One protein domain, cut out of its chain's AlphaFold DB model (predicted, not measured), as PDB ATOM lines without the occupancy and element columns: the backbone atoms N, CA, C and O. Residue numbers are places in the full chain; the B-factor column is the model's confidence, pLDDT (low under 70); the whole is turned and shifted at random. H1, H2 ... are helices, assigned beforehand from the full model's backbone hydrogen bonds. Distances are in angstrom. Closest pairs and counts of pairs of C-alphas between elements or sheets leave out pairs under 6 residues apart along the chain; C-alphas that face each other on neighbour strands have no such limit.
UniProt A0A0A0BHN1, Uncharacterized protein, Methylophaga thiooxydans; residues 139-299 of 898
ATOM      1  N   PRO A 139      12.928  45.737 138.462       88.56
ATOM      2  CA  PRO A 139      13.708  45.726 139.696       88.56
ATOM      3  C   PRO A 139      15.215  45.786 139.411       88.56
ATOM      4  O   PRO A 139      15.729  45.096 138.528       88.56
ATOM      5  N   ASN A 140      15.937  46.606 140.173       83.50
ATOM      6  CA  ASN A 140      17.395  46.617 140.131       83.50
ATOM      7  C   ASN A 140      17.975  45.292 140.677       83.50
ATOM      8  O   ASN A 140      17.275  44.480 141.277       83.50
ATOM      9  N   LEU A 141      19.288  45.091 140.529       72.00
ATOM     10  CA  LEU A 141      19.975  43.889 141.035       72.00
ATOM     11  C   LEU A 141      19.825  43.673 142.557       72.00
ATOM     12  O   LEU A 141      19.949  42.547 143.020       72.00
ATOM     13  N   GLY A 142      19.581  44.739 143.330       71.00
ATOM     14  CA  GLY A 142      19.345  44.664 144.777       71.00
ATOM     15  C   GLY A 142      17.904  44.314 145.163       71.00
ATOM     16  O   GLY A 142      17.653  44.000 146.325       71.00
ATOM     17  N   GLY A 143      16.965  44.375 144.216       79.69
ATOM     18  CA  GLY A 143      15.538  44.145 144.430       79.69
ATOM     19  C   GLY A 143      14.840  45.195 145.300       79.69
ATOM     20  O   GLY A 143      13.699  44.973 145.691       79.69
ATOM     21  N   ASP A 144      15.490  46.316 145.627       86.12
ATOM     22  CA  ASP A 144      14.977  47.331 146.555       86.12
ATOM     23  C   ASP A 144      14.300  48.516 145.849       86.12
ATOM     24  O   ASP A 144      13.501  49.228 146.463       86.12
ATOM     25  N   LYS A 145      14.602  48.734 144.561       89.88
ATOM     26  CA  LYS A 145      14.079  49.845 143.753       89.88
ATOM     27  C   LYS A 145      13.860  49.455 142.301       89.88
ATOM     28  O   LYS A 145      14.585  48.620 141.761       89.88
ATOM     29  N   LEU A 146      12.927  50.137 141.636       93.56
ATOM     30  CA  LEU A 146      12.800  50.048 140.181       93.56
ATOM     31  C   LEU A 146      13.875  50.879 139.477       93.56
ATOM     32  O   LEU A 146      14.048  52.073 139.738       93.56
ATOM     33  N   GLU A 147      14.538  50.258 138.514       92.44
ATOM     34  CA  GLU A 147      15.396  50.913 137.547       92.44
ATOM     35  C   GLU A 147      14.576  51.383 136.340       92.44
ATOM     36  O   GLU A 147      13.841  50.626 135.707       92.44
ATOM     37  N   MET A 148      14.684  52.672 136.018       94.69
ATOM     38  CA  MET A 148      13.879  53.287 134.962       94.69
ATOM     39  C   MET A 148      14.479  53.045 133.565       94.69
ATOM     40  O   MET A 148      15.705  52.963 133.453       94.69
ATOM     41  N   PRO A 149      13.665  53.033 132.489       95.38
ATOM     42  CA  PRO A 149      14.133  52.727 131.131       95.38
ATOM     43  C   PRO A 149      15.349  53.539 130.658       95.38
ATOM     44  O   PRO A 149      16.289  52.983 130.097       95.38
ATOM     45  N   MET A 150      15.396  54.856 130.917       94.69
ATOM     46  CA  MET A 150      16.560  55.670 130.520       94.69
ATOM     47  C   MET A 150      17.831  55.257 131.253       94.69
ATOM     48  O   MET A 150      18.917  55.308 130.682       94.69
ATOM     49  N   THR A 151      17.712  54.870 132.522       93.25
ATOM     50  CA  THR A 151      18.849  54.389 133.305       93.25
ATOM     51  C   THR A 151      19.346  53.060 132.740       93.25
ATOM     52  O   THR A 151      20.551  52.920 132.542       93.25
ATOM     53  N   GLN A 152      18.433  52.147 132.389       93.44
ATOM     54  CA  GLN A 152      18.757  50.850 131.784       93.44
ATOM     55  C   GLN A 152      19.484  51.007 130.438       93.44
ATOM     56  O   GLN A 152      20.558  50.436 130.256       93.44
ATOM     57  N   VAL A 153      18.974  51.842 129.524       94.00
ATOM     58  CA  VAL A 153      19.622  52.080 128.216       94.00
ATOM     59  C   VAL A 153      20.986  52.758 128.368       94.00
ATOM     60  O   VAL A 153      21.931  52.412 127.665       94.00
ATOM     61  N   ILE A 154      21.144  53.697 129.304       91.94
ATOM     62  CA  ILE A 154      22.458  54.315 129.540       91.94
ATOM     63  C   ILE A 154      23.444  53.306 130.146       91.94
ATOM     64  O   ILE A 154      24.610  53.313 129.761       91.94
ATOM     65  N   ASN A 155      23.004  52.424 131.052       90.62
ATOM     66  CA  ASN A 155      23.854  51.340 131.561       90.62
ATOM     67  C   ASN A 155      24.315  50.419 130.431       90.62
ATOM     68  O   ASN A 155      25.501  50.117 130.358       90.62
ATOM     69  N   TRP A 156      23.404  50.027 129.537       92.19
ATOM     70  CA  TRP A 156      23.726  49.236 128.350       92.19
ATOM     71  C   TRP A 156      24.777  49.923 127.467       92.19
ATOM     72  O   TRP A 156      25.770  49.309 127.084       92.19
ATOM     73  N   LEU A 157      24.619  51.220 127.196       90.81
ATOM     74  CA  LEU A 157      25.592  51.959 126.391       90.81
ATOM     75  C   LEU A 157      26.972  52.015 127.068       90.81
ATOM     76  O   LEU A 157      27.992  51.823 126.411       90.81
ATOM     77  N   LEU A 158      27.012  52.267 128.380       88.12
ATOM     78  CA  LEU A 158      28.256  52.275 129.157       88.12
ATOM     79  C   LEU A 158      28.953  50.906 129.122       88.12
ATOM     80  O   LEU A 158      30.160  50.840 128.872       88.12
ATOM     81  N   ASP A 159      28.173  49.835 129.278       88.38
ATOM     82  CA  ASP A 159      28.617  48.442 129.217       88.38
ATOM     83  C   ASP A 159      29.356  48.137 127.898       88.38
ATOM     84  O   ASP A 159      30.483  47.627 127.907       88.38
ATOM     85  N   LEU A 160      28.784  48.550 126.760       88.94
ATOM     86  CA  LEU A 160      29.388  48.369 125.434       88.94
ATOM     87  C   LEU A 160      30.611  49.266 125.188       88.94
ATOM     88  O   LEU A 160      31.529  48.889 124.459       88.94
ATOM     89  N   LEU A 161      30.680  50.438 125.821       85.44
ATOM     90  CA  LEU A 161      31.849  51.328 125.750       85.44
ATOM     91  C   LEU A 161      33.021  50.852 126.630       85.44
ATOM     92  O   LEU A 161      34.100  51.452 126.596       85.44
ATOM     93  N   GLY A 162      32.840  49.758 127.378       74.75
ATOM     94  CA  GLY A 162      33.869  49.129 128.208       74.75
ATOM     95  C   GLY A 162      34.123  49.845 129.534       74.75
ATOM     96  O   GLY A 162      35.217  49.729 130.086       74.75
ATOM     97  N   GLY A 163      33.149  50.612 130.033       70.56
ATOM     98  CA  GLY A 163      33.256  51.349 131.288       70.56
ATOM     99  C   GLY A 163      31.990  51.257 132.135       70.56
ATOM    100  O   GLY A 163      30.888  51.147 131.621       70.56
ATOM    101  N   ASN A 164      32.133  51.357 133.458       68.19
ATOM    102  CA  ASN A 164      31.004  51.201 134.393       68.19
ATOM    103  C   ASN A 164      30.510  52.554 134.939       68.19
ATOM    104  O   ASN A 164      29.648  52.610 135.818       68.19
ATOM    105  N   THR A 165      31.103  53.661 134.480       71.56
ATOM    106  CA  THR A 165      30.841  55.012 134.990       71.56
ATOM    107  C   THR A 165      30.692  56.016 133.854       71.56
ATOM    108  O   THR A 165      31.272  55.871 132.780       71.56
ATOM    109  N   LEU A 166      29.950  57.092 134.094       70.56
ATOM    110  CA  LEU A 166      29.846  58.183 133.123       70.56
ATOM    111  C   LEU A 166      31.189  58.898 132.903       70.56
ATOM    112  O   LEU A 166      31.413  59.444 131.829       70.56
ATOM    113  N   ASP A 167      32.108  58.848 133.872       66.12
ATOM    114  CA  ASP A 167      33.453  59.414 133.728       66.12
ATOM    115  C   ASP A 167      34.311  58.647 132.713       66.12
ATOM    116  O   ASP A 167      35.124  59.259 132.017       66.12
ATOM    117  N   SER A 168      34.082  57.337 132.544       64.00
ATOM    118  CA  SER A 168      34.754  56.546 131.502       64.00
ATOM    119  C   SER A 168      34.356  56.926 130.068       64.00
ATOM    120  O   SER A 168      35.107  56.615 129.148       64.00
ATOM    121  N   LEU A 169      33.259  57.672 129.859       63.16
ATOM    122  CA  LEU A 169      32.870  58.175 128.530       63.16
ATOM    123  C   LEU A 169      33.890  59.155 127.940       63.16
ATOM    124  O   LEU A 169      34.063  59.191 126.722       63.16
ATOM    125  N   LYS A 170      34.608  59.908 128.789       61.06
ATOM    126  CA  LYS A 170      35.596  60.912 128.358       61.06
ATOM    127  C   LYS A 170      36.718  60.319 127.493       61.06
ATOM    128  O   LYS A 170      37.289  61.037 126.683       61.06
ATOM    129  N   GLY A 171      37.028  59.027 127.659       57.78
ATOM    130  CA  GLY A 171      38.084  58.319 126.919       57.78
ATOM    131  C   GLY A 171      37.601  57.397 125.791       57.78
ATOM    132  O   GLY A 171      38.440  56.823 125.098       57.78
ATOM    133  N   SER A 172      36.284  57.230 125.614       60.06
ATOM    134  CA  SER A 172      35.689  56.355 124.584       60.06
ATOM    135  C   SER A 172      35.100  57.127 123.392       60.06
ATOM    136  O   SER A 172      34.706  56.513 122.401       60.06
ATOM    137  N   LEU A 173      35.065  58.460 123.466       61.81
ATOM    138  CA  LEU A 173      34.679  59.363 122.378       61.81
ATOM    139  C   LEU A 173      35.893  59.596 121.460       61.81
ATOM    140  O   LEU A 173      36.960  59.986 121.938       61.81
ATOM    141  N   GLY A 174      35.761  59.310 120.160       52.91
ATOM    142  CA  GLY A 174      36.864  59.394 119.196       52.91
ATOM    143  C   GLY A 174      37.513  60.783 119.154       52.91
ATOM    144  O   GLY A 174      36.849  61.799 119.370       52.91
ATOM    145  N   THR A 175      38.810  60.844 118.830       47.66
ATOM    146  CA  THR A 175      39.666  62.053 118.867       47.66
ATOM    147  C   THR A 175      39.194  63.229 117.996       47.66
ATOM    148  O   THR A 175      39.765  64.312 118.092       47.66
ATOM    149  N   LYS A 176      38.175  63.040 117.146       48.81
ATOM    150  CA  LYS A 176      37.548  64.085 116.316       48.81
ATOM    151  C   LYS A 176      36.254  64.669 116.900       48.81
ATOM    152  O   LYS A 176      35.779  65.682 116.399       48.81
ATOM    153  N   SER A 177      35.681  64.060 117.936       51.47
ATOM    154  CA  SER A 177      34.416  64.508 118.523       51.47
ATOM    155  C   SER A 177      34.667  65.478 119.689       51.47
ATOM    156  O   SER A 177      35.228  65.111 120.719       51.47
ATOM    157  N   ASN A 178      34.219  66.732 119.566       51.75
ATOM    158  CA  ASN A 178      34.286  67.727 120.654       51.75
ATOM    159  C   ASN A 178      33.403  67.363 121.879       51.75
ATOM    160  O   ASN A 178      33.414  68.072 122.881       51.75
ATOM    161  N   LEU A 179      32.661  66.250 121.825       53.09
ATOM    162  CA  LEU A 179      31.729  65.773 122.857       53.09
ATOM    163  C   LEU A 179      32.411  65.355 124.173       53.09
ATOM    164  O   LEU A 179      31.795  65.443 125.233       53.09
ATOM    165  N   GLY A 180      33.668  64.896 124.127       49.88
ATOM    166  CA  GLY A 180      34.384  64.364 125.299       49.88
ATOM    167  C   GLY A 180      35.067  65.412 126.183       49.88
ATOM    168  O   GLY A 180      35.399  65.118 127.332       49.88
ATOM    169  N   GLN A 181      35.267  66.631 125.671       51.03
ATOM    170  CA  GLN A 181      35.873  67.749 126.411       51.03
ATOM    171  C   GLN A 181      34.830  68.696 127.026       51.03
ATOM    172  O   GLN A 181      35.175  69.544 127.848       51.03
ATOM    173  N   ASP A 182      33.555  68.538 126.666       57.59
ATOM    174  CA  ASP A 182      32.468  69.408 127.095       57.59
ATOM    175  C   ASP A 182      31.803  68.866 128.375       57.59
ATOM    176  O   ASP A 182      30.998  67.929 128.353       57.59
ATOM    177  N   GLU A 183      32.134  69.455 129.531       62.81
ATOM    178  CA  GLU A 183      31.539  69.104 130.832       62.81
ATOM    179  C   GLU A 183      29.996  69.140 130.817       62.81
ATOM    180  O   GLU A 183      29.343  68.479 131.637       62.81
ATOM    181  N   SER A 184      29.389  69.870 129.875       68.81
ATOM    182  CA  SER A 184      27.938  69.954 129.719       68.81
ATOM    183  C   SER A 184      27.293  68.642 129.239       68.81
ATOM    184  O   SER A 184      26.183  68.320 129.679       68.81
ATOM    185  N   VAL A 185      27.991  67.836 128.429       72.44
ATOM    186  CA  VAL A 185      27.520  66.547 127.878       72.44
ATOM    187  C   VAL A 185      27.463  65.490 128.976       72.44
ATOM    188  O   VAL A 185      26.412  64.892 129.221       72.44
ATOM    189  N   VAL A 186      28.564  65.326 129.718       74.75
ATOM    190  CA  VAL A 186      28.654  64.392 130.855       74.75
ATOM    191  C   VAL A 186      27.624  64.754 131.925       74.75
ATOM    192  O   VAL A 186      26.922  63.885 132.442       74.75
ATOM    193  N   ARG A 187      27.452  66.051 132.211       80.38
ATOM    194  CA  ARG A 187      26.416  66.538 133.131       80.38
ATOM    195  C   ARG A 187      25.004  66.224 132.635       80.38
ATOM    196  O   ARG A 187      24.132  65.906 133.446       80.38
ATOM    197  N   THR A 188      24.758  66.322 131.331       84.38
ATOM    198  CA  THR A 188      23.462  66.002 130.723       84.38
ATOM    199  C   THR A 188      23.146  64.514 130.860       84.38
ATOM    200  O   THR A 188      22.098  64.177 131.413       84.38
ATOM    201  N   LEU A 189      24.081  63.634 130.492       82.44
ATOM    202  CA  LEU A 189      23.939  62.183 130.659       82.44
ATOM    203  C   LEU A 189      23.799  61.778 132.131       82.44
ATOM    204  O   LEU A 189      22.952  60.952 132.458       82.44
ATOM    205  N   TYR A 190      24.538  62.418 133.041       85.75
ATOM    206  CA  TYR A 190      24.380  62.213 134.484       85.75
ATOM    207  C   TYR A 190      22.968  62.547 134.971       85.75
ATOM    208  O   TYR A 190      22.383  61.803 135.760       85.75
ATOM    209  N   ASN A 191      22.385  63.647 134.492       88.69
ATOM    210  CA  ASN A 191      21.018  64.012 134.853       88.69
ATOM    211  C   ASN A 191      19.995  62.992 134.330       88.69
ATOM    212  O   ASN A 191      19.021  62.709 135.030       88.69
ATOM    213  N   TRP A 192      20.213  62.436 133.137       90.50
ATOM    214  CA  TRP A 192      19.338  61.411 132.560       90.50
ATOM    215  C   TRP A 192      19.472  60.080 133.310       90.50
ATOM    216  O   TRP A 192      18.462  59.473 133.655       90.50
ATOM    217  N   HIS A 193      20.705  59.687 133.637       88.38
ATOM    218  CA  HIS A 193      21.056  58.417 134.275       88.38
ATOM    219  C   HIS A 193      20.737  58.365 135.771       88.38
ATOM    220  O   HIS A 193      20.001  57.485 136.212       88.38
ATOM    221  N   LYS A 194      21.289  59.299 136.560       85.44
ATOM    222  CA  LYS A 194      21.249  59.272 138.034       85.44
ATOM    223  C   LYS A 194      20.117  60.094 138.637       85.44
ATOM    224  O   LYS A 194      19.632  59.751 139.708       85.44
ATOM    225  N   LYS A 195      19.694  61.179 137.978       83.75
ATOM    226  CA  LYS A 195      18.579  62.024 138.458       83.75
ATOM    227  C   LYS A 195      17.242  61.711 137.784       83.75
ATOM    228  O   LYS A 195      16.223  62.270 138.184       83.75
ATOM    229  N   GLY A 196      17.232  60.869 136.748       82.06
ATOM    230  CA  GLY A 196      16.026  60.506 136.000       82.06
ATOM    231  C   GLY A 196      15.326  61.690 135.316       82.06
ATOM    232  O   GLY A 196      14.116  61.623 135.065       82.06
ATOM    233  N   ILE A 197      16.049  62.785 135.053       88.88
ATOM    234  CA  ILE A 197      15.531  63.984 134.382       88.88
ATOM    235  C   ILE A 197      15.522  63.705 132.881       88.88
ATOM    236  O   ILE A 197      16.579  63.528 132.291       88.88
ATOM    237  N   LEU A 198      14.346  63.678 132.256       91.69
ATOM    238  CA  LEU A 198      14.231  63.371 130.829       91.69
ATOM    239  C   LEU A 198      14.677  64.551 129.937       91.69
ATOM    240  O   LEU A 198      14.481  65.715 130.310       91.69
ATOM    241  N   PRO A 199      15.226  64.284 128.735       88.75
ATOM    242  CA  PRO A 199      15.448  65.313 127.724       88.75
ATOM    243  C   PRO A 199      14.147  66.067 127.412       88.75
ATOM    244  O   PRO A 199      13.107  65.455 127.182       88.75
ATOM    245  N   LYS A 200      14.179  67.406 127.359       84.81
ATOM    246  CA  LYS A 200      12.968  68.210 127.080       84.81
ATOM    247  C   LYS A 200      12.383  67.980 125.677       84.81
ATOM    248  O   LYS A 200      11.178  68.117 125.521       84.81
ATOM    249  N   SER A 201      13.222  67.625 124.707       86.88
ATOM    250  CA  SER A 201      12.865  67.346 123.311       86.88
ATOM    251  C   SER A 201      13.609  66.097 122.839       86.88
ATOM    252  O   SER A 201      14.707  65.838 123.345       86.88
ATOM    253  N   SER A 202      13.052  65.359 121.877       86.62
ATOM    254  CA  SER A 202      13.767  64.273 121.190       86.62
ATOM    255  C   SER A 202      15.000  64.785 120.438       86.62
ATOM    256  O   SER A 202      16.012  64.093 120.414       86.62
ATOM    257  N   THR A 203      14.966  66.023 119.930       86.12
ATOM    258  CA  THR A 203      16.093  66.649 119.211       86.12
ATOM    259  C   THR A 203      17.344  66.771 120.070       86.12
ATOM    260  O   THR A 203      18.448  66.699 119.556       86.12
ATOM    261  N   LYS A 204      17.198  66.871 121.399       87.69
ATOM    262  CA  LYS A 204      18.349  66.903 122.312       87.69
ATOM    263  C   LYS A 204      19.148  65.605 122.312       87.69
ATOM    264  O   LYS A 204      20.319  65.631 122.661       87.69
ATOM    265  N   ILE A 205      18.512  64.478 121.998       89.31
ATOM    266  CA  ILE A 205      19.209  63.198 121.840       89.31
ATOM    267  C   ILE A 205      20.018  63.234 120.539       89.31
ATOM    268  O   ILE A 205      21.172  62.818 120.538       89.31
ATOM    269  N   ASP A 206      19.443  63.793 119.472       87.75
ATOM    270  CA  ASP A 206      20.114  63.942 118.176       87.75
ATOM    271  C   ASP A 206      21.291  64.936 118.248       87.75
ATOM    272  O   ASP A 206      22.353  64.668 117.701       87.75
ATOM    273  N   GLU A 207      21.138  66.045 118.981       86.38
ATOM    274  CA  GLU A 207      22.200  67.031 119.245       86.38
ATOM    275  C   GLU A 207      23.356  66.442 120.069       86.38
ATOM    276  O   GLU A 207      24.516  66.779 119.843       86.38
ATOM    277  N   LEU A 208      23.045  65.573 121.038       83.56
ATOM    278  CA  LEU A 208      24.046  64.939 121.901       83.56
ATOM    279  C   LEU A 208      24.844  63.850 121.169       83.56
ATOM    280  O   LEU A 208      25.989  63.582 121.522       83.56
ATOM    281  N   LEU A 209      24.227  63.198 120.185       84.38
ATOM    282  CA  LEU A 209      24.801  62.102 119.410       84.38
ATOM    283  C   LEU A 209      24.619  62.409 117.917       84.38
ATOM    284  O   LEU A 209      23.719  61.854 117.303       84.38
ATOM    285  N   PRO A 210      25.400  63.299 117.295       82.94
ATOM    286  CA  PRO A 210      25.270  63.565 115.863       82.94
ATOM    287  C   PRO A 210      25.632  62.316 115.032       82.94
ATOM    288  O   PRO A 210      26.306  61.416 115.525       82.94
ATOM    289  N   ASP A 211      25.145  62.216 113.790       80.88
ATOM    290  CA  ASP A 211      25.292  60.994 112.968       80.88
ATOM    291  C   ASP A 211      26.750  60.642 112.625       80.88
ATOM    292  O   ASP A 211      27.058  59.487 112.344       80.88
ATOM    293  N   ASP A 212      27.649  61.622 112.678       79.06
ATOM    294  CA  ASP A 212      29.081  61.494 112.407       79.06
ATOM    295  C   ASP A 212      29.923  61.183 113.660       79.06
ATOM    296  O   ASP A 212      31.153  61.148 113.583       79.06
ATOM    297  N   VAL A 213      29.298  60.955 114.824       80.44
ATOM    298  CA  VAL A 213      30.033  60.644 116.057       80.44
ATOM    299  C   VAL A 213      30.679  59.255 116.000       80.44
ATOM    300  O   VAL A 213      30.015  58.234 115.825       80.44
ATOM    301  N   GLU A 214      31.993  59.203 116.225       76.44
ATOM    302  CA  GLU A 214      32.742  57.950 116.361       76.44
ATOM    303  C   GLU A 214      32.833  57.536 117.839       76.44
ATOM    304  O   GLU A 214      33.469  58.210 118.660       76.44
ATOM    305  N   LEU A 215      32.207  56.404 118.180       80.75
ATOM    306  CA  LEU A 215      32.269  55.782 119.505       80.75
ATOM    307  C   LEU A 215      33.157  54.535 119.472       80.75
ATOM    308  O   LEU A 215      33.007  53.677 118.606       80.75
ATOM    309  N   ASN A 216      34.071  54.420 120.438       82.69
ATOM    310  CA  ASN A 216      34.922  53.244 120.583       82.69
ATOM    311  C   ASN A 216      34.272  52.221 121.526       82.69
ATOM    312  O   ASN A 216      34.348  52.356 122.753       82.69
ATOM    313  N   PHE A 217      33.643  51.198 120.949       86.81
ATOM    314  CA  PHE A 217      33.009  50.111 121.689       86.81
ATOM    315  C   PHE A 217      34.023  49.014 122.024       86.81
ATOM    316  O   PHE A 217      34.476  48.271 121.158       86.81
ATOM    317  N   LYS A 218      34.400  48.924 123.303       84.69
ATOM    318  CA  LYS A 218      35.370  47.934 123.809       84.69
ATOM    319  C   LYS A 218      34.708  46.692 124.405       84.69
ATOM    320  O   LYS A 218      35.379  45.689 124.619       84.69
ATOM    321  N   GLY A 219      33.418  46.774 124.722       87.00
ATOM    322  CA  GLY A 219      32.625  45.716 125.345       87.00
ATOM    323  C   GLY A 219      31.833  44.872 124.350       87.00
ATOM    324  O   GLY A 219      30.792  44.345 124.728       87.00
ATOM    325  N   THR A 220      32.276  44.784 123.094       90.88
ATOM    326  CA  THR A 220      31.541  44.130 122.003       90.88
ATOM    327  C   THR A 220      32.184  42.821 121.558       90.88
ATOM    328  O   THR A 220      33.393  42.637 121.682       90.88
ATOM    329  N   PHE A 221      31.378  41.943 120.971       92.12
ATOM    330  CA  PHE A 221      31.775  40.676 120.377       92.12
ATOM    331  C   PHE A 221      31.182  40.564 118.970       92.12
ATOM    332  O   PHE A 221      30.018  40.891 118.751       92.12
ATOM    333  N   SER A 222      31.975  40.090 118.013       87.38
ATOM    334  CA  SER A 222      31.546  39.872 116.631       87.38
ATOM    335  C   SER A 222      31.989  38.496 116.162       87.38
ATOM    336  O   SER A 222      33.147  38.122 116.363       87.38
ATOM    337  N   HIS A 223      31.093  37.769 115.497       82.06
ATOM    338  CA  HIS A 223      31.435  36.491 114.887       82.06
ATOM    339  C   HIS A 223      32.456  36.695 113.758       82.06
ATOM    340  O   HIS A 223      32.265  37.547 112.889       82.06
ATOM    341  N   ASN A 224      33.544  35.923 113.777       85.31
ATOM    342  CA  ASN A 224      34.516  35.905 112.691       85.31
ATOM    343  C   ASN A 224      34.219  34.701 111.785       85.31
ATOM    344  O   ASN A 224      34.537  33.578 112.176       85.31
ATOM    345  N   PRO A 225      33.687  34.916 110.568       81.50
ATOM    346  CA  PRO A 225      33.280  33.829 109.677       81.50
ATOM    347  C   PRO A 225      34.452  32.985 109.149       81.50
ATOM    348  O   PRO A 225      34.233  31.990 108.469       81.50
ATOM    349  N   SER A 226      35.701  33.376 109.430       88.00
ATOM    350  CA  SER A 226      36.900  32.611 109.059       88.00
ATOM    351  C   SER A 226      37.304  31.556 110.096       88.00
ATOM    352  O   SER A 226      38.203  30.767 109.817       88.00
ATOM    353  N   LEU A 227      36.707  31.569 111.292       90.56
ATOM    354  CA  LEU A 227      37.008  30.618 112.367       90.56
ATOM    355  C   LEU A 227      36.109  29.380 112.269       90.56
ATOM    356  O   LEU A 227      34.940  29.479 111.902       90.56
ATOM    357  N   SER A 228      36.635  28.219 112.660       93.56
ATOM    358  CA  SER A 228      35.816  27.019 112.876       93.56
ATOM    359  C   SER A 228      34.818  27.212 114.030       93.56
ATOM    360  O   SER A 228      34.937  28.152 114.826       93.56
ATOM    361  N   LEU A 229      33.829  26.316 114.141       92.50
ATOM    362  CA  LEU A 229      32.838  26.352 115.223       92.50
ATOM    363  C   LEU A 229      33.505  26.323 116.607       92.50
ATOM    364  O   LEU A 229      33.202  27.163 117.450       92.50
ATOM    365  N   ASP A 230      34.457  25.412 116.821       92.19
ATOM    366  CA  ASP A 230      35.159  25.285 118.101       92.19
ATOM    367  C   ASP A 230      36.035  26.513 118.410       92.19
ATOM    368  O   ASP A 230      36.057  26.986 119.546       92.19
ATOM    369  N   GLU A 231      36.707  27.095 117.411       93.31
ATOM    370  CA  GLU A 231      37.487  28.330 117.591       93.31
ATOM    371  C   GLU A 231      36.590  29.535 117.912       93.31
ATOM    372  O   GLU A 231      36.913  30.336 118.794       93.31
ATOM    373  N   SER A 232      35.441  29.651 117.239       93.00
ATOM    374  CA  SER A 232      34.435  30.684 117.514       93.00
ATOM    375  C   SER A 232      33.821  30.523 118.904       93.00
ATOM    376  O   SER A 232      33.613  31.511 119.610       93.00
ATOM    377  N   PHE A 233      33.569  29.281 119.320       94.94
ATOM    378  CA  PHE A 233      33.049  28.949 120.641       94.94
ATOM    379  C   PHE A 233      34.047  29.318 121.745       94.94
ATOM    380  O   PHE A 233      33.680  29.990 122.710       94.94
ATOM    381  N   VAL A 234      35.329  28.977 121.572       94.50
ATOM    382  CA  VAL A 234      36.406  29.377 122.495       94.50
ATOM    383  C   VAL A 234      36.539  30.900 122.561       94.50
ATOM    384  O   VAL A 234      36.689  31.453 123.649       94.50
ATOM    385  N   ALA A 235      36.436  31.604 121.430       94.56
ATOM    386  CA  ALA A 235      36.452  33.066 121.418       94.56
ATOM    387  C   ALA A 235      35.282  33.669 122.218       94.56
ATOM    388  O   ALA A 235      35.491  34.611 122.983       94.56
ATOM    389  N   ALA A 236      34.073  33.109 122.086       94.81
ATOM    390  CA  ALA A 236      32.901  33.534 122.850       94.81
ATOM    391  C   ALA A 236      33.067  33.273 124.358       94.81
ATOM    392  O   ALA A 236      32.781  34.159 125.165       94.81
ATOM    393  N   LEU A 237      33.587  32.104 124.751       95.50
ATOM    394  CA  LEU A 237      33.884  31.786 126.155       95.50
ATOM    395  C   LEU A 237      34.923  32.742 126.753       95.50
ATOM    396  O   LEU A 237      34.689  33.303 127.822       95.50
ATOM    397  N   ASN A 238      36.024  32.994 126.038       94.88
ATOM    398  CA  ASN A 238      37.068  33.927 126.472       94.88
ATOM    399  C   ASN A 238      36.522  35.349 126.645       94.88
ATOM    400  O   ASN A 238      36.888  36.053 127.587       94.88
ATOM    401  N   PHE A 239      35.630  35.781 125.750       93.94
ATOM    402  CA  PHE A 239      34.955  37.069 125.868       93.94
ATOM    403  C   PHE A 239      34.085  37.134 127.132       93.94
ATOM    404  O   PHE A 239      34.206  38.072 127.918       93.94
ATOM    405  N   VAL A 240      33.248  36.119 127.369       93.50
ATOM    406  CA  VAL A 240      32.391  36.021 128.563       93.50
ATOM    407  C   VAL A 240      33.219  36.008 129.854       93.50
ATOM    408  O   VAL A 240      32.880  36.706 130.815       93.50
ATOM    409  N   GLU A 241      34.334  35.278 129.875       93.44
ATOM    410  CA  GLU A 241      35.256  35.226 131.011       93.44
ATOM    411  C   GLU A 241      35.930  36.581 131.266       93.44
ATOM    412  O   GLU A 241      35.944  37.058 132.404       93.44
ATOM    413  N   ALA A 242      36.402  37.266 130.218       90.06
ATOM    414  CA  ALA A 242      36.991  38.602 130.333       90.06
ATOM    415  C   ALA A 242      36.012  39.628 130.935       90.06
ATOM    416  O   ALA A 242      36.431  40.558 131.632       90.06
ATOM    417  N   ARG A 243      34.703  39.436 130.723       87.25
ATOM    418  CA  ARG A 243      33.631  40.249 131.321       87.25
ATOM    419  C   ARG A 243      33.160  39.764 132.693       87.25
ATOM    420  O   ARG A 243      32.288  40.399 133.279       87.25
ATOM    421  N   LYS A 244      33.743  38.690 133.238       89.50
ATOM    422  CA  LYS A 244      33.351  38.064 134.518       89.50
ATOM    423  C   LYS A 244      31.896  37.571 134.530       89.50
ATOM    424  O   LYS A 244      31.219  37.649 135.557       89.50
ATOM    425  N   LEU A 245      31.429  37.075 133.386       89.44
ATOM    426  CA  LEU A 245      30.093  36.504 133.184       89.44
ATOM    427  C   LEU A 245      30.131  34.974 133.013       89.44
ATOM    428  O   LEU A 245      29.185  34.378 132.517       89.44
ATOM    429  N   ASN A 246      31.208  34.317 133.446       88.12
ATOM    430  CA  ASN A 246      31.380  32.857 133.457       88.12
ATOM    431  C   ASN A 246      30.577  32.154 134.576       88.12
ATOM    432  O   ASN A 246      31.018  31.169 135.160       88.12
ATOM    433  N   ASP A 247      29.409  32.700 134.897       91.38
ATOM    434  CA  ASP A 247      28.499  32.282 135.957       91.38
ATOM    435  C   ASP A 247      27.102  32.198 135.336       91.38
ATOM    436  O   ASP A 247      26.585  33.201 134.830       91.38
ATOM    437  N   ALA A 248      26.524  30.995 135.313       91.25
ATOM    438  CA  ALA A 248      25.277  30.716 134.604       91.25
ATOM    439  C   ALA A 248      24.117  31.576 135.124       91.25
ATOM    440  O   ALA A 248      23.315  32.068 134.330       91.25
ATOM    441  N   GLU A 249      24.095  31.843 136.434       87.94
ATOM    442  CA  GLU A 249      23.079  32.677 137.078       87.94
ATOM    443  C   GLU A 249      23.188  34.147 136.663       87.94
ATOM    444  O   GLU A 249      22.186  34.852 136.601       87.94
ATOM    445  N   LYS A 250      24.390  34.624 136.321       87.31
ATOM    446  CA  LYS A 250      24.591  35.997 135.837       87.31
ATOM    447  C   LYS A 250      24.326  36.120 134.345       87.31
ATOM    448  O   LYS A 250      23.674  37.070 133.923       87.31
ATOM    449  N   LEU A 251      24.826  35.179 133.543       89.88
ATOM    450  CA  LEU A 251      24.754  35.277 132.085       89.88
ATOM    451  C   LEU A 251      23.340  35.027 131.540       89.88
ATOM    452  O   LEU A 251      22.981  35.628 130.529       89.88
ATOM    453  N   GLN A 252      22.500  34.242 132.225       87.75
ATOM    454  CA  GLN A 252      21.093  34.061 131.826       87.75
ATOM    455  C   GLN A 252      20.267  35.360 131.861       87.75
ATOM    456  O   GLN A 252      19.225  35.447 131.218       87.75
ATOM    457  N   HIS A 253      20.721  36.374 132.607       84.56
ATOM    458  CA  HIS A 253      20.107  37.706 132.646       84.56
ATOM    459  C   HIS A 253      20.670  38.667 131.589       84.56
ATOM    460  O   HIS A 253      20.247  39.820 131.521       84.56
ATOM    461  N   GLU A 254      21.651  38.221 130.801       87.00
ATOM    462  CA  GLU A 254      22.265  38.994 129.719       87.00
ATOM    463  C   GLU A 254      21.914  38.429 128.341       87.00
ATOM    464  O   GLU A 254      21.843  39.191 127.380       87.00
ATOM    465  N   ILE A 255      21.673  37.121 128.223       88.25
ATOM    466  CA  ILE A 255      21.274  36.467 126.970       88.25
ATOM    467  C   ILE A 255      20.081  35.527 127.189       88.25
ATOM    468  O   ILE A 255      19.960  34.949 128.266       88.25
ATOM    469  N   PRO A 256      19.217  35.308 126.176       82.69
ATOM    470  CA  PRO A 256      18.040  34.446 126.299       82.69
ATOM    471  C   PRO A 256      18.420  32.953 126.258       82.69
ATOM    472  O   PRO A 256      18.117  32.236 125.301       82.69
ATOM    473  N   MET A 257      19.124  32.486 127.290       87.75
ATOM    474  CA  MET A 257      19.555  31.102 127.485       87.75
ATOM    475  C   MET A 257      19.455  30.728 128.970       87.75
ATOM    476  O   MET A 257      19.872  31.492 129.832       87.75
ATOM    477  N   THR A 258      18.891  29.556 129.274       88.38
ATOM    478  CA  THR A 258      18.642  29.125 130.661       88.38
ATOM    479  C   THR A 258      19.936  28.780 131.401       88.38
ATOM    480  O   THR A 258      20.870  28.255 130.788       88.38
ATOM    481  N   ALA A 259      19.964  28.973 132.729       89.94
ATOM    482  CA  ALA A 259      21.097  28.570 133.569       89.94
ATOM    483  C   ALA A 259      21.528  27.113 133.326       89.94
ATOM    484  O   ALA A 259      22.704  26.852 133.110       89.94
ATOM    485  N   ALA A 260      20.580  26.174 133.224       91.94
ATOM    486  CA  ALA A 260      20.885  24.763 132.971       91.94
ATOM    487  C   ALA A 260      21.612  24.513 131.631       91.94
ATOM    488  O   ALA A 260      22.493  23.657 131.553       91.94
ATOM    489  N   ARG A 261      21.266  25.248 130.559       92.50
ATOM    490  CA  ARG A 261      21.993  25.163 129.275       92.50
ATOM    491  C   ARG A 261      23.385  25.779 129.398       92.50
ATOM    492  O   ARG A 261      24.356  25.202 128.917       92.50
ATOM    493  N   LEU A 262      23.492  26.911 130.092       93.94
ATOM    494  CA  LEU A 262      24.761  27.596 130.338       93.94
ATOM    495  C   LEU A 262      25.730  26.764 131.190       93.94
ATOM    496  O   LEU A 262      26.917  26.719 130.891       93.94
ATOM    497  N   GLU A 263      25.242  26.034 132.191       94.88
ATOM    498  CA  GLU A 263      26.050  25.099 132.984       94.88
ATOM    499  C   GLU A 263      26.623  23.962 132.128       94.88
ATOM    500  O   GLU A 263      27.790  23.587 132.283       94.88
ATOM    501  N   ARG A 264      25.845  23.428 131.176       93.38
ATOM    502  CA  ARG A 264      26.352  22.440 130.205       93.38
ATOM    503  C   ARG A 264      27.440  23.023 129.308       93.38
ATOM    504  O   ARG A 264      28.466  22.376 129.108       93.38
ATOM    505  N   ILE A 265      27.246  24.253 128.836       94.94
ATOM    506  CA  ILE A 265      28.234  25.002 128.047       94.94
ATOM    507  C   ILE A 265      29.532  25.203 128.834       94.94
ATOM    508  O   ILE A 265      30.600  24.831 128.353       94.94
ATOM    509  N   PHE A 266      29.457  25.712 130.065       94.44
ATOM    510  CA  PHE A 266      30.637  25.988 130.888       94.44
ATOM    511  C   PHE A 266      31.348  24.725 131.382       94.44
ATOM    512  O   PHE A 266      32.556  24.748 131.599       94.44
ATOM    513  N   SER A 267      30.629  23.608 131.524       92.12
ATOM    514  CA  SER A 267      31.213  22.306 131.873       92.12
ATOM    515  C   SER A 267      31.808  21.544 130.681       92.12
ATOM    516  O   SER A 267      32.340  20.451 130.873       92.12
ATOM    517  N   GLY A 268      31.743  22.102 129.464       90.06
ATOM    518  CA  GLY A 268      32.292  21.493 128.247       90.06
ATOM    519  C   GLY A 268      31.450  20.351 127.667       90.06
ATOM    520  O   GLY A 268      31.948  19.596 126.838       90.06
ATOM    521  N   ASN A 269      30.186  20.221 128.082       91.62
ATOM    522  CA  ASN A 269      29.270  19.149 127.666       91.62
ATOM    523  C   ASN A 269      28.204  19.617 126.655       91.62
ATOM    524  O   ASN A 269      27.163  18.973 126.528       91.62
ATOM    525  N   ALA A 270      28.421  20.747 125.979       91.94
ATOM    526  CA  ALA A 270      27.479  21.298 125.004       91.94
ATOM    527  C   ALA A 270      27.519  20.559 123.656       91.94
ATOM    528  O   ALA A 270      28.599  20.212 123.167       91.94
ATOM    529  N   SER A 271      26.351  20.369 123.036       94.31
ATOM    530  CA  SER A 271      26.258  19.926 121.637       94.31
ATOM    531  C   SER A 271      26.734  21.016 120.668       94.31
ATOM    532  O   SER A 271      26.802  22.189 121.033       94.31
ATOM    533  N   ASP A 272      27.032  20.658 119.417       93.62
ATOM    534  CA  ASP A 272      27.420  21.649 118.401       93.62
ATOM    535  C   ASP A 272      26.311  22.685 118.146       93.62
ATOM    536  O   ASP A 272      26.595  23.875 118.054       93.62
ATOM    537  N   GLU A 273      25.044  22.267 118.184       92.06
ATOM    538  CA  GLU A 273      23.885  23.168 118.132       92.06
ATOM    539  C   GLU A 273      23.851  24.138 119.330       92.06
ATOM    540  O   GLU A 273      23.590  25.331 119.176       92.06
ATOM    541  N   GLU A 274      24.161  23.664 120.543       92.31
ATOM    542  CA  GLU A 274      24.253  24.529 121.724       92.31
ATOM    543  C   GLU A 274      25.429  25.511 121.632       92.31
ATOM    544  O   GLU A 274      25.297  26.646 122.096       92.31
ATOM    545  N   LYS A 275      26.553  25.113 121.021       94.06
ATOM    546  CA  LYS A 275      27.684  26.014 120.755       94.06
ATOM    547  C   LYS A 275      27.295  27.103 119.757       94.06
ATOM    548  O   LYS A 275      27.573  28.272 120.020       94.06
ATOM    549  N   GLU A 276      26.652  26.741 118.648       92.12
ATOM    550  CA  GLU A 276      26.178  27.686 117.628       92.12
ATOM    551  C   GLU A 276      25.190  28.696 118.222       92.12
ATOM    552  O   GLU A 276      25.408  29.906 118.118       92.12
ATOM    553  N   ASP A 277      24.171  28.214 118.939       89.38
ATOM    554  CA  ASP A 277      23.173  29.057 119.607       89.38
ATOM    555  C   ASP A 277      23.825  29.974 120.662       89.38
ATOM    556  O   ASP A 277      23.474  31.150 120.781       89.38
ATOM    557  N   PHE A 278      24.824  29.487 121.406       93.44
ATOM    558  CA  PHE A 278      25.580  30.302 122.360       93.44
ATOM    559  C   PHE A 278      26.370  31.422 121.678       93.44
ATOM    560  O   PHE A 278      26.254  32.585 122.078       93.44
ATOM    561  N   ILE A 279      27.136  31.101 120.629       93.00
ATOM    562  CA  ILE A 279      27.904  32.085 119.851       93.00
ATOM    563  C   ILE A 279      26.963  33.142 119.282       93.00
ATOM    564  O   ILE A 279      27.237  34.336 119.415       93.00
ATOM    565  N   GLN A 280      25.848  32.718 118.685       89.44
ATOM    566  CA  GLN A 280      24.866  33.617 118.094       89.44
ATOM    567  C   GLN A 280      24.279  34.564 119.144       89.44
ATOM    568  O   GLN A 280      24.267  35.774 118.931       89.44
ATOM    569  N   LYS A 281      23.845  34.061 120.306       88.81
ATOM    570  CA  LYS A 281      23.272  34.914 121.362       88.81
ATOM    571  C   LYS A 281      24.277  35.913 121.933       88.81
ATOM    572  O   LYS A 281      23.906  37.061 122.177       88.81
ATOM    573  N   ILE A 282      25.536  35.510 122.118       92.62
ATOM    574  CA  ILE A 282      26.612  36.419 122.543       92.62
ATOM    575  C   ILE A 282      26.881  37.473 121.461       92.62
ATOM    576  O   ILE A 282      26.969  38.657 121.781       92.62
ATOM    577  N   ALA A 283      26.956  37.066 120.191       91.12
ATOM    578  CA  ALA A 283      27.149  37.973 119.063       91.12
ATOM    579  C   ALA A 283      26.012  38.986 118.931       91.12
ATOM    580  O   ALA A 283      26.296  40.160 118.735       91.12
ATOM    581  N   ILE A 284      24.755  38.578 119.117       88.31
ATOM    582  CA  ILE A 284      23.612  39.496 119.102       88.31
ATOM    583  C   ILE A 284      23.678  40.459 120.292       88.31
ATOM    584  O   ILE A 284      23.625  41.665 120.081       88.31
ATOM    585  N   ARG A 285      23.826  39.970 121.535       90.25
ATOM    586  CA  ARG A 285      23.829  40.811 122.754       90.25
ATOM    587  C   ARG A 285      24.967  41.828 122.777       90.25
ATOM    588  O   ARG A 285      24.798  42.931 123.295       90.25
ATOM    589  N   TYR A 286      26.130  41.454 122.262       91.56
ATOM    590  CA  TYR A 286      27.335  42.272 122.319       91.56
ATOM    591  C   TYR A 286      27.761  42.794 120.946       91.56
ATOM    592  O   TYR A 286      28.907  43.203 120.787       91.56
ATOM    593  N   GLN A 287      26.865  42.822 119.957       90.75
ATOM    594  CA  GLN A 287      27.162  43.420 118.656       90.75
ATOM    595  C   GLN A 287      27.553  44.896 118.788       90.75
ATOM    596  O   GLN A 287      27.118  45.596 119.704       90.75
ATOM    597  N   ILE A 288      28.341  45.390 117.832       90.06
ATOM    598  CA  ILE A 288      28.656  46.818 117.729       90.06
ATOM    599  C   ILE A 288      27.386  47.554 117.266       90.06
ATOM    600  O   ILE A 288      26.944  47.322 116.137       90.06
ATOM    601  N   PRO A 289      26.775  48.427 118.090       90.12
ATOM    602  CA  PRO A 289      25.552  49.115 117.708       90.12
ATOM    603  C   PRO A 289      25.863  50.291 116.779       90.12
ATOM    604  O   PRO A 289      26.907  50.939 116.880       90.12
ATOM    605  N   THR A 290      24.912  50.628 115.910       89.25
ATOM    606  CA  THR A 290      24.977  51.883 115.151       89.25
ATOM    607  C   THR A 290      24.557  53.066 116.028       89.25
ATOM    608  O   THR A 290      23.829  52.905 117.012       89.25
ATOM    609  N   ILE A 291      24.948  54.285 115.649       87.62
ATOM    610  CA  ILE A 291      24.477  55.504 116.328       87.62
ATOM    611  C   ILE A 291      22.950  55.645 116.234       87.62
ATOM    612  O   ILE A 291      22.313  56.036 117.215       87.62
ATOM    613  N   SER A 292      22.348  55.260 115.101       88.06
ATOM    614  CA  SER A 292      20.887  55.195 114.943       88.06
ATOM    615  C   SER A 292      20.251  54.262 115.984       88.06
ATOM    616  O   SER A 292      19.317  54.672 116.677       88.06
ATOM    617  N   THR A 293      20.808  53.063 116.196       88.25
ATOM    618  CA  THR A 293      20.340  52.112 117.224       88.25
ATOM    619  C   THR A 293      20.360  52.742 118.619       88.25
ATOM    620  O   THR A 293      19.348  52.725 119.321       88.25
ATOM    621  N   VAL A 294      21.471  53.387 118.999       90.06
ATOM    622  CA  VAL A 294      21.605  54.057 120.306       90.06
ATOM    623  C   VAL A 294      20.559  55.167 120.474       90.06
ATOM    624  O   VAL A 294      19.894  55.250 121.511       90.06
ATOM    625  N   LYS A 295      20.361  56.013 119.451       90.75
ATOM    626  CA  LYS A 295      19.329  57.065 119.462       90.75
ATOM    627  C   LYS A 295      17.931  56.483 119.616       90.75
ATOM    628  O   LYS A 295      17.148  57.003 120.413       90.75
ATOM    629  N   LYS A 296      17.616  55.430 118.862       90.50
ATOM    630  CA  LYS A 296      16.318  54.751 118.874       90.50
ATOM    631  C   LYS A 296      16.000  54.229 120.274       90.50
ATOM    632  O   LYS A 296      14.960  54.593 120.826       90.50
ATOM    633  N   HIS A 297      16.921  53.497 120.903       91.81
ATOM    634  CA  HIS A 297      16.748  53.001 122.274       91.81
ATOM    635  C   HIS A 297      16.566  54.135 123.291       91.81
ATOM    636  O   HIS A 297      15.654  54.071 124.114       91.81
ATOM    637  N   LEU A 298      17.343  55.222 123.204       93.00
ATOM    638  CA  LEU A 298      17.175  56.388 124.087       93.00
ATOM    639  C   LEU A 298      15.813  57.077 123.903       93.00
ATOM    640  O   LEU A 298      15.191  57.494 124.882       93.00
ATOM    641  N   LYS A 299      15.323  57.200 122.664       93.56
ATOM    642  CA  LYS A 299      14.015  57.807 122.369       93.56
ATOM    643  C   LYS A 299      12.863  56.937 122.875       93.56
ATOM    644  O   LYS A 299      11.949  57.471 123.507       93.56
TER     645      LYS A 299
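AT A GLANCE: This is residues 139 to 299 of the 898 residues of an uncharacterized protein of Methylophaga thiooxydans (UniProt A0A0A0BHN1). Two lobes of short helices sit side by side, joined by two stretches of chain: H1 to H4 with the last helix H9 make one lobe, H5 to H8 the other. Residues 141 to 146, before H1, stick out. The printed part has 161 residues, nine named helices in the order H1 to H9 and no named strand: all helix. It is compact, with a radius of gyration of the C-alphas of 17.7 A and spans of 51 by 41 by 23 A.

IN THESE COORDINATES: H1, residues 149 to 160, begins at C-alpha (14.133, 52.727, 131.131) and is 16.9 A long. H2 is residues 166 to 171, H3 183 to 193 and H4 203 to 208. H5, residues 229 to 242, measures 19.9 A; H6 is 248 to 251 and H7 259 to 266. H8, residues 272 to 285, measures 20.0 A. H9, residues 291 to 299, ends at C-alpha (14.015, 57.807, 122.369).

HOW THE PARTS SIT: H1, with residues 150 to 154 alone, touches H3 at a steep tilt of 58 degrees; C-alphas 151 and 193 are closest, 4.7 A. H2 and H3 touch as a helical hairpin, C-alphas 166 and 186 closest at 6.7 A. H9 touches H1, C-alphas 298 and 153 closest at 6.4 A, and H4, 295 and 205 at 6.6 A. H5 touches H8 at 47 degrees, a steep tilt, C-alphas 236 and 279 closest at 6.0 A. H7 touches H6, C-alphas 259 and 248 closest at 4.8 A, and only just touches residues 274 to 275 of H8, with 3 pairs of C-alphas within 8 A; 265 and 275 are closest, 7.4 A. H1, H2, H3, H4 and H9 are apart from H5, H6, H7 and H8. Every O i to N i+4 pair is within hydrogen-bond range in H1, H3, H4, H5, H7, H8 and H9; H2 has 0 of 2, but 3 of 3 O i to N i+3 pairs, and H6 is too short for an i+4 pair.

THE WHOLE: The C-alphas of Lys 200 and Asn 269 are farthest apart, 51.7 A. The printed part has no cut. The links H2 to H3 and H4 to H5 are long. Mean pLDDT of the printed part is 84.7; residues 164 and 167 to 184 are under 70.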